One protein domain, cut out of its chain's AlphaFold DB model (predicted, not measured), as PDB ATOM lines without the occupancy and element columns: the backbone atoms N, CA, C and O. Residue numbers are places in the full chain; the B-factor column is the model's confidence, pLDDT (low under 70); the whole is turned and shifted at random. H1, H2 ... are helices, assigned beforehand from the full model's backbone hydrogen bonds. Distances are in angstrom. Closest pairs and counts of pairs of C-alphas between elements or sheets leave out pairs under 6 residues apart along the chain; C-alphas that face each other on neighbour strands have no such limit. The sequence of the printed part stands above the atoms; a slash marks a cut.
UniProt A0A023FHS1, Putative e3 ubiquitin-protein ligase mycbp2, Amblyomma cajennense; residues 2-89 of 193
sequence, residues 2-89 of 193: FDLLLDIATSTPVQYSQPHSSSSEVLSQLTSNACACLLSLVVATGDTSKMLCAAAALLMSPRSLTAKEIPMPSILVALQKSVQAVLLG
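AT A GLANCE: This is residues 2 to 89 of the 193 residues of the protein "Putative e3 ubiquitin-protein ligase mycbp2" of Amblyomma cajennense (UniProt A0A023FHS1). H1 and H3 pack side by side on one long helix, H2, and run back against it; H5 starts beside the last turns of H2, and residues 80 to 89 stick out as an arm. The printed part has 88 residues with five named helices, H1 to H5, and no named strand: all helix, loose, radius of gyration of the C-alphas 15.1 A, spans 55 by 22 by 17 A.

HOW THE PARTS SIT: H1, residues 2 to 10, and H2, residues 22 to 45, form a helical hairpin at a steep tilt of 41 degrees; their closest C-alphas, of Ala 9 and Thr 31, are 5.2 A apart. H3, residues 48 to 60, forms another with H2 at a shallow 29 degrees, closest C-alphas Val 42 and Met 51, 5.2 A. H3 touches H1 with residues 54 to 58 alone, closest C-alphas Thr 10 and Ala 57, 6.7 A. H4, residues 63 to 66, is close to but not clearly touching H2. H5, residues 74 to 87, touches H2 with residues 74 to 76 alone, closest C-alphas Ser 40 and Ile 75, 6.2 A. Every O i to N i+4 pair is within hydrogen-bond range in H1, H2, H3 and H5; H4 is too short for one.

IN THESE COORDINATES: H1 begins at C-alpha 2 (23.597, 9.137, 49.152). H2 is 34.4 A long. H5, 20.0 A, ends at C-alpha 87 (47.299, -5.147, 37.519).

THE WHOLE: The printed part has no cut; H1 to H2 is a long link. Residues 12 to 24 and 62 to 67 have pLDDT under 70.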
ATOM      1  N   PHE A   2      23.403  10.591  49.058       91.00
ATOM      2  CA  PHE A   2      23.597   9.137  49.152       91.00
ATOM      3  C   PHE A   2      22.377   8.413  49.748       91.00
ATOM      4  O   PHE A   2      21.820   7.552  49.079       91.00
ATOM      5  N   ASP A   3      21.907   8.829  50.929       90.94
ATOM      6  CA  ASP A   3      20.796   8.154  51.625       90.94
ATOM      7  C   ASP A   3      19.493   8.172  50.818       90.94
ATOM      8  O   ASP A   3      18.773   7.187  50.778       90.94
ATOM      9  N   LEU A   4      19.235   9.264  50.095       90.19
ATOM     10  CA  LEU A   4      18.059   9.399  49.234       90.19
ATOM     11  C   LEU A   4      18.118   8.455  48.024       90.19
ATOM     12  O   LEU A   4      17.118   7.839  47.673       90.19
ATOM     13  N   LEU A   5      19.284   8.316  47.385       88.38
ATOM     14  CA  LEU A   5      19.457   7.355  46.292       88.38
ATOM     15  C   LEU A   5      19.383   5.911  46.796       88.38
ATOM     16  O   LEU A   5      18.861   5.056  46.087       88.38
ATOM     17  N   LEU A   6      19.887   5.651  48.003       88.19
ATOM     18  CA  LEU A   6      19.835   4.343  48.651       88.19
ATOM     19  C   LEU A   6      18.392   3.945  48.974       88.19
ATOM     20  O   LEU A   6      17.989   2.821  48.685       88.19
ATOM     21  N   ASP A   7      17.606   4.878  49.503       88.06
ATOM     22  CA  ASP A   7      16.190   4.675  49.807       88.06
ATOM     23  C   ASP A   7      15.385   4.400  48.526       88.06
ATOM     24  O   ASP A   7      14.704   3.384  48.416       88.06
ATOM     25  N   ILE A   8      15.568   5.206  47.473       85.75
ATOM     26  CA  ILE A   8      14.898   4.975  46.181       85.75
ATOM     27  C   ILE A   8      15.334   3.641  45.553       85.75
ATOM     28  O   ILE A   8      14.492   2.902  45.042       85.75
ATOM     29  N   ALA A   9      16.625   3.298  45.602       82.88
ATOM     30  CA  ALA A   9      17.154   2.047  45.051       82.88
ATOM     31  C   ALA A   9      16.643   0.800  45.791       82.88
ATOM     32  O   ALA A   9      16.495  -0.255  45.180       82.88
ATOM     33  N   THR A  10      16.372   0.911  47.093       82.56
ATOM     34  CA  THR A  10      15.886  -0.202  47.925       82.56
ATOM     35  C   THR A  10      14.366  -0.224  48.079       82.56
ATOM     36  O   THR A  10      13.818  -1.232  48.530       82.56
ATOM     37  N   SER A  11      13.678   0.841  47.659       76.19
ATOM     38  CA  SER A  11      12.226   0.948  47.749       76.19
ATOM     39  C   SER A  11      11.533  -0.199  47.002       76.19
ATOM     40  O   SER A  11      11.670  -0.397  45.791       76.19
ATOM     41  N   THR A  12      10.771  -1.002  47.743       63.84
ATOM     42  CA  THR A  12       9.904  -2.027  47.163       63.84
ATOM     43  C   THR A  12       8.719  -1.351  46.486       63.84
ATOM     44  O   THR A  12       7.936  -0.704  47.188       63.84
ATOM     45  N   PRO A  13       8.505  -1.519  45.168       57.97
ATOM     46  CA  PRO A  13       7.238  -1.125  44.580       57.97
ATOM     47  C   PRO A  13       6.149  -1.984  45.227       57.97
ATOM     48  O   PRO A  13       6.168  -3.212  45.117       57.97
ATOM     49  N   VAL A  14       5.230  -1.340  45.944       52.12
ATOM     50  CA  VAL A  14       4.049  -1.998  46.505       52.12
ATOM     51  C   VAL A  14       3.264  -2.561  45.322       52.12
ATOM     52  O   VAL A  14       2.719  -1.805  44.519       52.12
ATOM     53  N   GLN A  15       3.257  -3.887  45.174       47.38
ATOM     54  CA  GLN A  15       2.447  -4.583  44.179       47.38
ATOM     55  C   GLN A  15       0.972  -4.452  44.571       47.38
ATOM     56  O   GLN A  15       0.380  -5.371  45.129       47.38
ATOM     57  N   TYR A  16       0.356  -3.307  44.275       42.22
ATOM     58  CA  TYR A  16      -1.080  -3.302  44.051       42.22
ATOM     59  C   TYR A  16      -1.321  -4.048  42.743       42.22
ATOM     60  O   TYR A  16      -0.800  -3.694  41.687       42.22
ATOM     61  N   SER A  17      -2.062  -5.139  42.855       40.56
ATOM     62  CA  SER A  17      -2.536  -6.014  41.792       40.56
ATOM     63  C   SER A  17      -3.349  -5.244  40.744       40.56
ATOM     64  O   SER A  17      -4.577  -5.246  40.772       40.56
ATOM     65  N   GLN A  18      -2.667  -4.570  39.823       45.03
ATOM     66  CA  GLN A  18      -3.214  -3.998  38.595       45.03
ATOM     67  C   GLN A  18      -2.164  -4.210  37.491       45.03
ATOM     68  O   GLN A  18      -1.043  -3.709  37.608       45.03
ATOM     69  N   PRO A  19      -2.467  -4.993  36.445       49.34
ATOM     70  CA  PRO A  19      -1.534  -5.214  35.355       49.34
ATOM     71  C   PRO A  19      -1.550  -3.985  34.428       49.34
ATOM     72  O   PRO A  19      -2.608  -3.555  33.982       49.34
ATOM     73  N   HIS A  20      -0.367  -3.438  34.133       48.25
ATOM     74  CA  HIS A  20      -0.117  -2.433  33.084       48.25
ATOM     75  C   HIS A  20      -0.678  -1.014  33.312       48.25
ATOM     76  O   HIS A  20      -1.441  -0.497  32.500       48.25
ATOM     77  N   SER A  21      -0.229  -0.321  34.363       57.78
ATOM     78  CA  SER A  21      -0.280   1.149  34.398       57.78
ATOM     79  C   SER A  21       1.082   1.734  34.003       57.78
ATOM     80  O   SER A  21       2.121   1.294  34.499       57.78
ATOM     81  N   SER A  22       1.090   2.761  33.150       61.16
ATOM     82  CA  SER A  22       2.292   3.524  32.753       61.16
ATOM     83  C   SER A  22       3.111   4.033  33.950       61.16
ATOM     84  O   SER A  22       4.330   4.170  33.876       61.16
ATOM     85  N   SER A  23       2.461   4.243  35.097       65.88
ATOM     86  CA  SER A  23       3.105   4.612  36.361       65.88
ATOM     87  C   SER A  23       4.065   3.548  36.913       65.88
ATOM     88  O   SER A  23       5.073   3.902  37.524       65.88
ATOM     89  N   SER A  24       3.795   2.258  36.686       68.31
ATOM     90  CA  SER A  24       4.639   1.153  37.163       68.31
ATOM     91  C   SER A  24       5.967   1.087  36.400       68.31
ATOM     92  O   SER A  24       7.032   0.891  36.991       68.31
ATOM     93  N   GLU A  25       5.928   1.337  35.089       71.75
ATOM     94  CA  GLU A  25       7.120   1.390  34.238       71.75
ATOM     95  C   GLU A  25       8.006   2.594  34.573       71.75
ATOM     96  O   GLU A  25       9.220   2.440  34.708       71.75
ATOM     97  N   VAL A  26       7.409   3.769  34.805       77.56
ATOM     98  CA  VAL A  26       8.142   4.982  35.209       77.56
ATOM     99  C   VAL A  26       8.838   4.788  36.554       77.56
ATOM    100  O   VAL A  26      10.028   5.084  36.686       77.56
ATOM    101  N   LEU A  27       8.137   4.235  37.550       76.25
ATOM    102  CA  LEU A  27       8.743   3.926  38.847       76.25
ATOM    103  C   LEU A  27       9.879   2.907  38.687       76.25
ATOM    104  O   LEU A  27      10.924   3.014  39.327       76.25
ATOM    105  N   SER A  28       9.708   1.943  37.784       76.00
ATOM    106  CA  SER A  28      10.734   0.954  37.484       76.00
ATOM    107  C   SER A  28      12.005   1.574  36.902       76.00
ATOM    108  O   SER A  28      13.099   1.316  37.411       76.00
ATOM    109  N   GLN A  29      11.868   2.438  35.900       82.38
ATOM    110  CA  GLN A  29      12.989   3.167  35.310       82.38
ATOM    111  C   GLN A  29      13.674   4.076  36.334       82.38
ATOM    112  O   GLN A  29      14.901   4.120  36.392       82.38
ATOM    113  N   LEU A  30      12.900   4.743  37.195       85.44
ATOM    114  CA  LEU A  30      13.437   5.590  38.256       85.44
ATOM    115  C   LEU A  30      14.303   4.792  39.236       85.44
ATOM    116  O   LEU A  30      15.417   5.214  39.533       85.44
ATOM    117  N   THR A  31      13.834   3.625  39.694       86.19
ATOM    118  CA  THR A  31      14.623   2.758  40.588       86.19
ATOM    119  C   THR A  31      15.923   2.286  39.932       86.19
ATOM    120  O   THR A  31      16.981   2.354  40.556       86.19
ATOM    121  N   SER A  32      15.879   1.886  38.656       86.19
ATOM    122  CA  SER A  32      17.066   1.451  37.906       86.19
ATOM    123  C   SER A  32      18.087   2.587  37.736       86.19
ATOM    124  O   SER A  32      19.273   2.428  38.043       86.19
ATOM    125  N   ASN A  33      17.618   3.779  37.363       87.81
ATOM    126  CA  ASN A  33      18.467   4.960  37.227       87.81
ATOM    127  C   ASN A  33      19.027   5.424  38.578       87.81
ATOM    128  O   ASN A  33      20.190   5.815  38.652       87.81
ATOM    129  N   ALA A  34      18.248   5.339  39.661       89.81
ATOM    130  CA  ALA A  34      18.728   5.632  41.009       89.81
ATOM    131  C   ALA A  34      19.855   4.677  41.425       89.81
ATOM    132  O   ALA A  34      20.858   5.137  41.965       89.81
ATOM    133  N   CYS A  35      19.750   3.382  41.100       88.88
ATOM    134  CA  CYS A  35      20.822   2.407  41.330       88.88
ATOM    135  C   CYS A  35      22.097   2.765  40.555       88.88
ATOM    136  O   CYS A  35      23.192   2.763  41.119       88.88
ATOM    137  N   ALA A  36      21.966   3.115  39.274       90.88
ATOM    138  CA  ALA A  36      23.101   3.524  38.452       90.88
ATOM    139  C   ALA A  36      23.754   4.817  38.972       90.88
ATOM    140  O   ALA A  36      24.982   4.912  39.054       90.88
ATOM    141  N   CYS A  37      22.954   5.798  39.393       92.25
ATOM    142  CA  CYS A  37      23.436   7.031  40.013       92.25
ATOM    143  C   CYS A  37      24.116   6.774  41.362       92.25
ATOM    144  O   CYS A  37      25.167   7.351  41.628       92.25
ATOM    145  N   LEU A  38      23.562   5.892  42.197       92.31
ATOM    146  CA  LEU A  38      24.151   5.485  43.471       92.31
ATOM    147  C   LEU A  38      25.526   4.847  43.253       92.31
ATOM    148  O   LEU A  38      26.497   5.277  43.871       92.31
ATOM    149  N   LEU A  39      25.624   3.885  42.328       92.06
ATOM    150  CA  LEU A  39      26.888   3.254  41.937       92.06
ATOM    151  C   LEU A  39      27.890   4.280  41.392       92.06
ATOM    152  O   LEU A  39      29.060   4.258  41.767       92.06
ATOM    153  N   SER A  40      27.432   5.210  40.554       93.94
ATOM    154  CA  SER A  40      28.274   6.297  40.040       93.94
ATOM    155  C   SER A  40      28.821   7.165  41.167       93.94
ATOM    156  O   SER A  40      30.011   7.468  41.192       93.94
ATOM    157  N   LEU A  41      27.955   7.544  42.109       93.69
ATOM    158  CA  LEU A  41      28.289   8.409  43.228       93.69
ATOM    159  C   LEU A  41      29.308   7.744  44.153       93.69
ATOM    160  O   LEU A  41      30.301   8.380  44.482       93.69
ATOM    161  N   VAL A  42      29.101   6.481  44.544       94.44
ATOM    162  CA  VAL A  42      30.033   5.788  45.453       94.44
ATOM    163  C   VAL A  42      31.386   5.503  44.807       94.44
ATOM    164  O   VAL A  42      32.407   5.558  45.484       94.44
ATOM    165  N   VAL A  43      31.411   5.242  43.497       93.38
ATOM    166  CA  VAL A  43      32.667   5.095  42.751       93.38
ATOM    167  C   VAL A  43      33.393   6.435  42.634       93.38
ATOM    168  O   VAL A  43      34.607   6.479  42.804       93.38
ATOM    169  N   ALA A  44      32.668   7.527  42.374       93.44
ATOM    170  CA  ALA A  44      33.250   8.864  42.277       93.44
ATOM    171  C   ALA A  44      33.780   9.374  43.624       93.44
ATOM    172  O   ALA A  44      34.807  10.046  43.662       93.44
ATOM    173  N   THR A  45      33.086   9.075  44.726       91.88
ATOM    174  CA  THR A  45      33.492   9.517  46.065       91.88
ATOM    175  C   THR A  45      34.646   8.693  46.629       91.88
ATOM    176  O   THR A  45      35.379   9.204  47.470       91.88
ATOM    177  N   GLY A  46      34.804   7.434  46.202       90.19
ATOM    178  CA  GLY A  46      35.874   6.544  46.665       90.19
ATOM    179  C   GLY A  46      35.785   6.171  48.150       90.19
ATOM    180  O   GLY A  46      36.754   5.678  48.723       90.19
ATOM    181  N   ASP A  47      34.639   6.414  48.790       93.19
ATOM    182  CA  ASP A  47      34.413   6.081  50.195       93.19
ATOM    183  C   ASP A  47      34.020   4.606  50.319       93.19
ATOM    184  O   ASP A  47      32.874   4.225  50.056       93.19
ATOM    185  N   THR A  48      34.973   3.775  50.745       92.62
ATOM    186  CA  THR A  48      34.796   2.326  50.901       92.62
ATOM    187  C   THR A  48      33.577   1.972  51.752       92.62
ATOM    188  O   THR A  48      32.875   1.012  51.437       92.62
ATOM    189  N   SER A  49      33.278   2.750  52.801       93.25
ATOM    190  CA  SER A  49      32.133   2.474  53.678       93.25
ATOM    191  C   SER A  49      30.807   2.596  52.920       93.25
ATOM    192  O   SER A  49      29.963   1.697  52.974       93.25
ATOM    193  N   LYS A  50      30.664   3.655  52.116       92.94
ATOM    194  CA  LYS A  50      29.490   3.895  51.270       92.94
ATOM    195  C   LYS A  50      29.426   2.938  50.089       92.94
ATOM    196  O   LYS A  50      28.333   2.509  49.736       92.94
ATOM    197  N   MET A  51      30.566   2.563  49.508       92.75
ATOM    198  CA  MET A  51      30.626   1.540  48.461       92.75
ATOM    199  C   MET A  51      30.124   0.186  48.968       92.75
ATOM    200  O   MET A  51      29.293  -0.437  48.312       92.75
ATOM    201  N   LEU A  52      30.592  -0.256  50.140       93.00
ATOM    202  CA  LEU A  52      30.149  -1.511  50.749       93.00
ATOM    203  C   LEU A  52      28.671  -1.453  51.141       93.00
ATOM    204  O   LEU A  52      27.946  -2.408  50.885       93.00
ATOM    205  N   CYS A  53      28.209  -0.331  51.697       92.00
ATOM    206  CA  CYS A  53      26.799  -0.127  52.026       92.00
ATOM    207  C   CYS A  53      25.904  -0.175  50.776       92.00
ATOM    208  O   CYS A  53      24.923  -0.915  50.749       92.00
ATOM    209  N   ALA A  54      26.282   0.535  49.709       90.62
ATOM    210  CA  ALA A  54      25.598   0.503  48.419       90.62
ATOM    211  C   ALA A  54      25.566  -0.906  47.811       90.62
ATOM    212  O   ALA A  54      24.515  -1.368  47.374       90.62
ATOM    213  N   ALA A  55      26.702  -1.608  47.810       89.31
ATOM    214  CA  ALA A  55      26.789  -2.974  47.304       89.31
ATOM    215  C   ALA A  55      25.918  -3.937  48.123       89.31
ATOM    216  O   ALA A  55      25.184  -4.736  47.547       89.31
ATOM    217  N   ALA A  56      25.952  -3.836  49.454       89.44
ATOM    218  CA  ALA A  56      25.117  -4.639  50.338       89.44
ATOM    219  C   ALA A  56      23.631  -4.371  50.090       89.44
ATOM    220  O   ALA A  56      22.871  -5.319  49.933       89.44
ATOM    221  N   ALA A  57      23.222  -3.107  49.980       87.25
ATOM    222  CA  ALA A  57      21.841  -2.739  49.691       87.25
ATOM    223  C   ALA A  57      21.362  -3.295  48.344       87.25
ATOM    224  O   ALA A  57      20.268  -3.847  48.274       87.25
ATOM    225  N   LEU A  58      22.189  -3.230  47.295       85.31
ATOM    226  CA  LEU A  58      21.860  -3.808  45.989       85.31
ATOM    227  C   LEU A  58      21.769  -5.340  46.035       85.31
ATOM    228  O   LEU A  58      20.850  -5.908  45.450       85.31
ATOM    229  N   LEU A  59      22.668  -6.020  46.751       83.88
ATOM    230  CA  LEU A  59      22.660  -7.485  46.881       83.88
ATOM    231  C   LEU A  59      21.539  -8.012  47.790       83.88
ATOM    232  O   LEU A  59      21.028  -9.104  47.560       83.88
ATOM    233  N   MET A  60      21.175  -7.251  48.823       83.50
ATOM    234  CA  MET A  60      20.104  -7.575  49.775       83.50
ATOM    235  C   MET A  60      18.726  -7.109  49.282       83.50
ATOM    236  O   MET A  60      17.713  -7.431  49.905       83.50
ATOM    237  N   SER A  61      18.674  -6.342  48.190       71.31
ATOM    238  CA  SER A  61      17.426  -5.829  47.631       71.31
ATOM    239  C   SER A  61      16.516  -6.961  47.115       71.31
ATOM    240  O   SER A  61      16.987  -8.028  46.709       71.31
ATOM    241  N   PRO A  62      15.187  -6.763  47.139       64.19
ATOM    242  CA  PRO A  62      14.233  -7.790  46.740       64.19
ATOM    243  C   PRO A  62      14.330  -8.152  45.252       64.19
ATOM    244  O   PRO A  62      14.753  -7.358  44.414       64.19
ATOM    245  N   ARG A  63      13.836  -9.352  44.907       59.12
ATOM    246  CA  ARG A  63      13.857  -9.938  43.546       59.12
ATOM    247  C   ARG A  63      13.274  -9.038  42.442       59.12
ATOM    248  O   ARG A  63      13.525  -9.278  41.264       59.12
ATOM    249  N   SER A  64      12.510  -8.007  42.805       55.62
ATOM    250  CA  SER A  64      12.008  -6.976  41.893       55.62
ATOM    251  C   SER A  64      13.119  -6.128  41.262       55.62
ATOM    252  O   SER A  64      12.928  -5.674  40.136       55.62
ATOM    253  N   LEU A  65      14.271  -5.944  41.923       56.31
ATOM    254  CA  LEU A  65      15.475  -5.373  41.302       56.31
ATOM    255  C   LEU A  65      16.191  -6.394  40.409       56.31
ATOM    256  O   LEU A  65      16.697  -6.028  39.356       56.31
ATOM    257  N   THR A  66      16.185  -7.682  40.771       55.53
ATOM    258  CA  THR A  66      16.815  -8.762  39.980       55.53
ATOM    259  C   THR A  66      16.171  -8.950  38.604       55.53
ATOM    260  O   THR A  66      16.826  -9.400  37.668       55.53
ATOM    261  N   ALA A  67      14.890  -8.599  38.465       59.19
ATOM    262  CA  ALA A  67      14.178  -8.642  37.191       59.19
ATOM    263  C   ALA A  67      14.482  -7.443  36.267       59.19
ATOM    264  O   ALA A  67      14.023  -7.439  35.125       59.19
ATOM    265  N   LYS A  68      15.210  -6.422  36.743       70.81
ATOM    266  CA  LYS A  68      15.421  -5.157  36.028       70.81
ATOM    267  C   LYS A  68      16.880  -4.989  35.630       70.81
ATOM    268  O   LYS A  68      17.792  -5.227  36.415       70.81
ATOM    269  N   GLU A  69      17.096  -4.531  34.405       76.62
ATOM    270  CA  GLU A  69      18.431  -4.212  33.910       76.62
ATOM    271  C   GLU A  69      18.861  -2.851  34.473       76.62
ATOM    272  O   GLU A  69      18.230  -1.821  34.220       76.62
ATOM    273  N   ILE A  70      19.908  -2.862  35.301       83.81
ATOM    274  CA  ILE A  70      20.537  -1.648  35.826       83.81
ATOM    275  C   ILE A  70      21.585  -1.199  34.807       83.81
ATOM    276  O   ILE A  70      22.514  -1.969  34.530       83.81
ATOM    277  N   PRO A  71      21.485   0.020  34.245       85.00
ATOM    278  CA  PRO A  71      22.471   0.496  33.292       85.00
ATOM    279  C   PRO A  71      23.823   0.630  33.990       85.00
ATOM    280  O   PRO A  71      23.938   1.235  35.057       85.00
ATOM    281  N   MET A  72      24.857   0.051  33.382       86.88
ATOM    282  CA  MET A  72      26.198   0.059  33.951       86.88
ATOM    283  C   MET A  72      26.802   1.471  33.881       86.88
ATOM    284  O   MET A  72      27.007   1.983  32.776       86.88
ATOM    285  N   PRO A  73      27.159   2.100  35.015       90.69
ATOM    286  CA  PRO A  73      27.762   3.425  34.996       90.69
ATOM    287  C   PRO A  73      29.117   3.463  34.292       90.69
ATOM    288  O   PRO A  73      30.013   2.669  34.592       90.69
ATOM    289  N   SER A  74      29.316   4.454  33.424       91.94
ATOM    290  CA  SER A  74      30.567   4.633  32.673       91.94
ATOM    291  C   SER A  74      31.790   4.813  33.579       91.94
ATOM    292  O   SER A  74      32.857   4.282  33.274       91.94
ATOM    293  N   ILE A  75      31.634   5.495  34.721       93.06
ATOM    294  CA  ILE A  75      32.706   5.680  35.708       93.06
ATOM    295  C   ILE A  75      33.165   4.351  36.321       93.06
ATOM    296  O   ILE A  75      34.358   4.144  36.526       93.06
ATOM    297  N   LEU A  76      32.238   3.415  36.544       91.00
ATOM    298  CA  LEU A  76      32.553   2.093  37.077       91.00
ATOM    299  C   LEU A  76      33.302   1.261  36.028       91.00
ATOM    300  O   LEU A  76      34.311   0.634  36.347       91.00
ATOM    301  N   VAL A  77      32.885   1.333  34.760       90.88
ATOM    302  CA  VAL A  77      33.605   0.708  33.635       90.88
ATOM    303  C   VAL A  77      35.010   1.295  33.472       90.88
ATOM    304  O   VAL A  77      35.969   0.559  33.231       90.88
ATOM    305  N   ALA A  78      35.156   2.616  33.608       91.38
ATOM    306  CA  ALA A  78      36.452   3.285  33.554       91.38
ATOM    307  C   ALA A  78      37.360   2.823  34.701       91.38
ATOM    308  O   ALA A  78      38.497   2.426  34.446       91.38
ATOM    309  N   LEU A  79      36.844   2.775  35.935       91.31
ATOM    310  CA  LEU A  79      37.582   2.268  37.091       91.31
ATOM    311  C   LEU A  79      38.030   0.815  36.882       91.31
ATOM    312  O   LEU A  79      39.204   0.511  37.079       91.31
ATOM    313  N   GLN A  80      37.140  -0.069  36.420       91.31
ATOM    314  CA  GLN A  80      37.477  -1.466  36.120       91.31
ATOM    315  C   GLN A  80      38.620  -1.579  35.100       91.31
ATOM    316  O   GLN A  80      39.564  -2.347  35.300       91.31
ATOM    317  N   LYS A  81      38.567  -0.794  34.014       89.44
ATOM    318  CA  LYS A  81      39.631  -0.762  32.999       89.44
ATOM    319  C   LYS A  81      40.954  -0.254  33.576       89.44
ATOM    320  O   LYS A  81      41.991  -0.832  33.255       89.44
ATOM    321  N   SER A  82      40.920   0.769  34.429       90.62
ATOM    322  CA  SER A  82      42.107   1.327  35.088       90.62
ATOM    323  C   SER A  82      42.740   0.341  36.066       90.62
ATOM    324  O   SER A  82      43.939   0.088  35.977       90.62
ATOM    325  N   VAL A  83      41.947  -0.284  36.941       91.38
ATOM    326  CA  VAL A  83      42.430  -1.312  37.880       91.38
ATOM    327  C   VAL A  83      43.103  -2.447  37.117       91.38
ATOM    328  O   VAL A  83      44.201  -2.869  37.463       91.38
ATOM    329  N   GLN A  84      42.499  -2.902  36.020       88.56
ATOM    330  CA  GLN A  84      43.112  -3.944  35.210       88.56
ATOM    331  C   GLN A  84      44.387  -3.498  34.492       88.56
ATOM    332  O   GLN A  84      45.304  -4.302  34.352       88.56
ATOM    333  N   ALA A  85      44.460  -2.255  34.019       89.50
ATOM    334  CA  ALA A  85      45.685  -1.720  33.433       89.50
ATOM    335  C   ALA A  85      46.833  -1.761  34.458       89.50
ATOM    336  O   ALA A  85      47.898  -2.302  34.159       89.50
ATOM    337  N   VAL A  86      46.561  -1.321  35.693       92.12
ATOM    338  CA  VAL A  86      47.511  -1.357  36.816       92.12
ATOM    339  C   VAL A  86      47.935  -2.787  37.152       92.12
ATOM    340  O   VAL A  86      49.130  -3.050  37.247       92.12
ATOM    341  N   LEU A  87      46.993  -3.731  37.256       88.50
ATOM    342  CA  LEU A  87      47.299  -5.147  37.519       88.50
ATOM    343  C   LEU A  87      48.175  -5.783  36.428       88.50
ATOM    344  O   LEU A  87      48.920  -6.719  36.701       88.50
ATOM    345  N   LEU A  88      48.091  -5.282  35.195       87.19
ATOM    346  CA  LEU A  88      48.919  -5.724  34.073       87.19
ATOM    347  C   LEU A  88      50.248  -4.958  33.959       87.19
ATOM    348  O   LEU A  88      51.010  -5.236  33.034       87.19
ATOM    349  N   GLY A  89      50.512  -3.980  34.833       88.75
ATOM    350  CA  GLY A  89      51.681  -3.101  34.745       88.75
ATOM    351  C   GLY A  89      51.679  -2.197  33.507       88.75
ATOM    352  O   GLY A  89      52.739  -1.834  33.005       88.75
TER     353      GLY A  89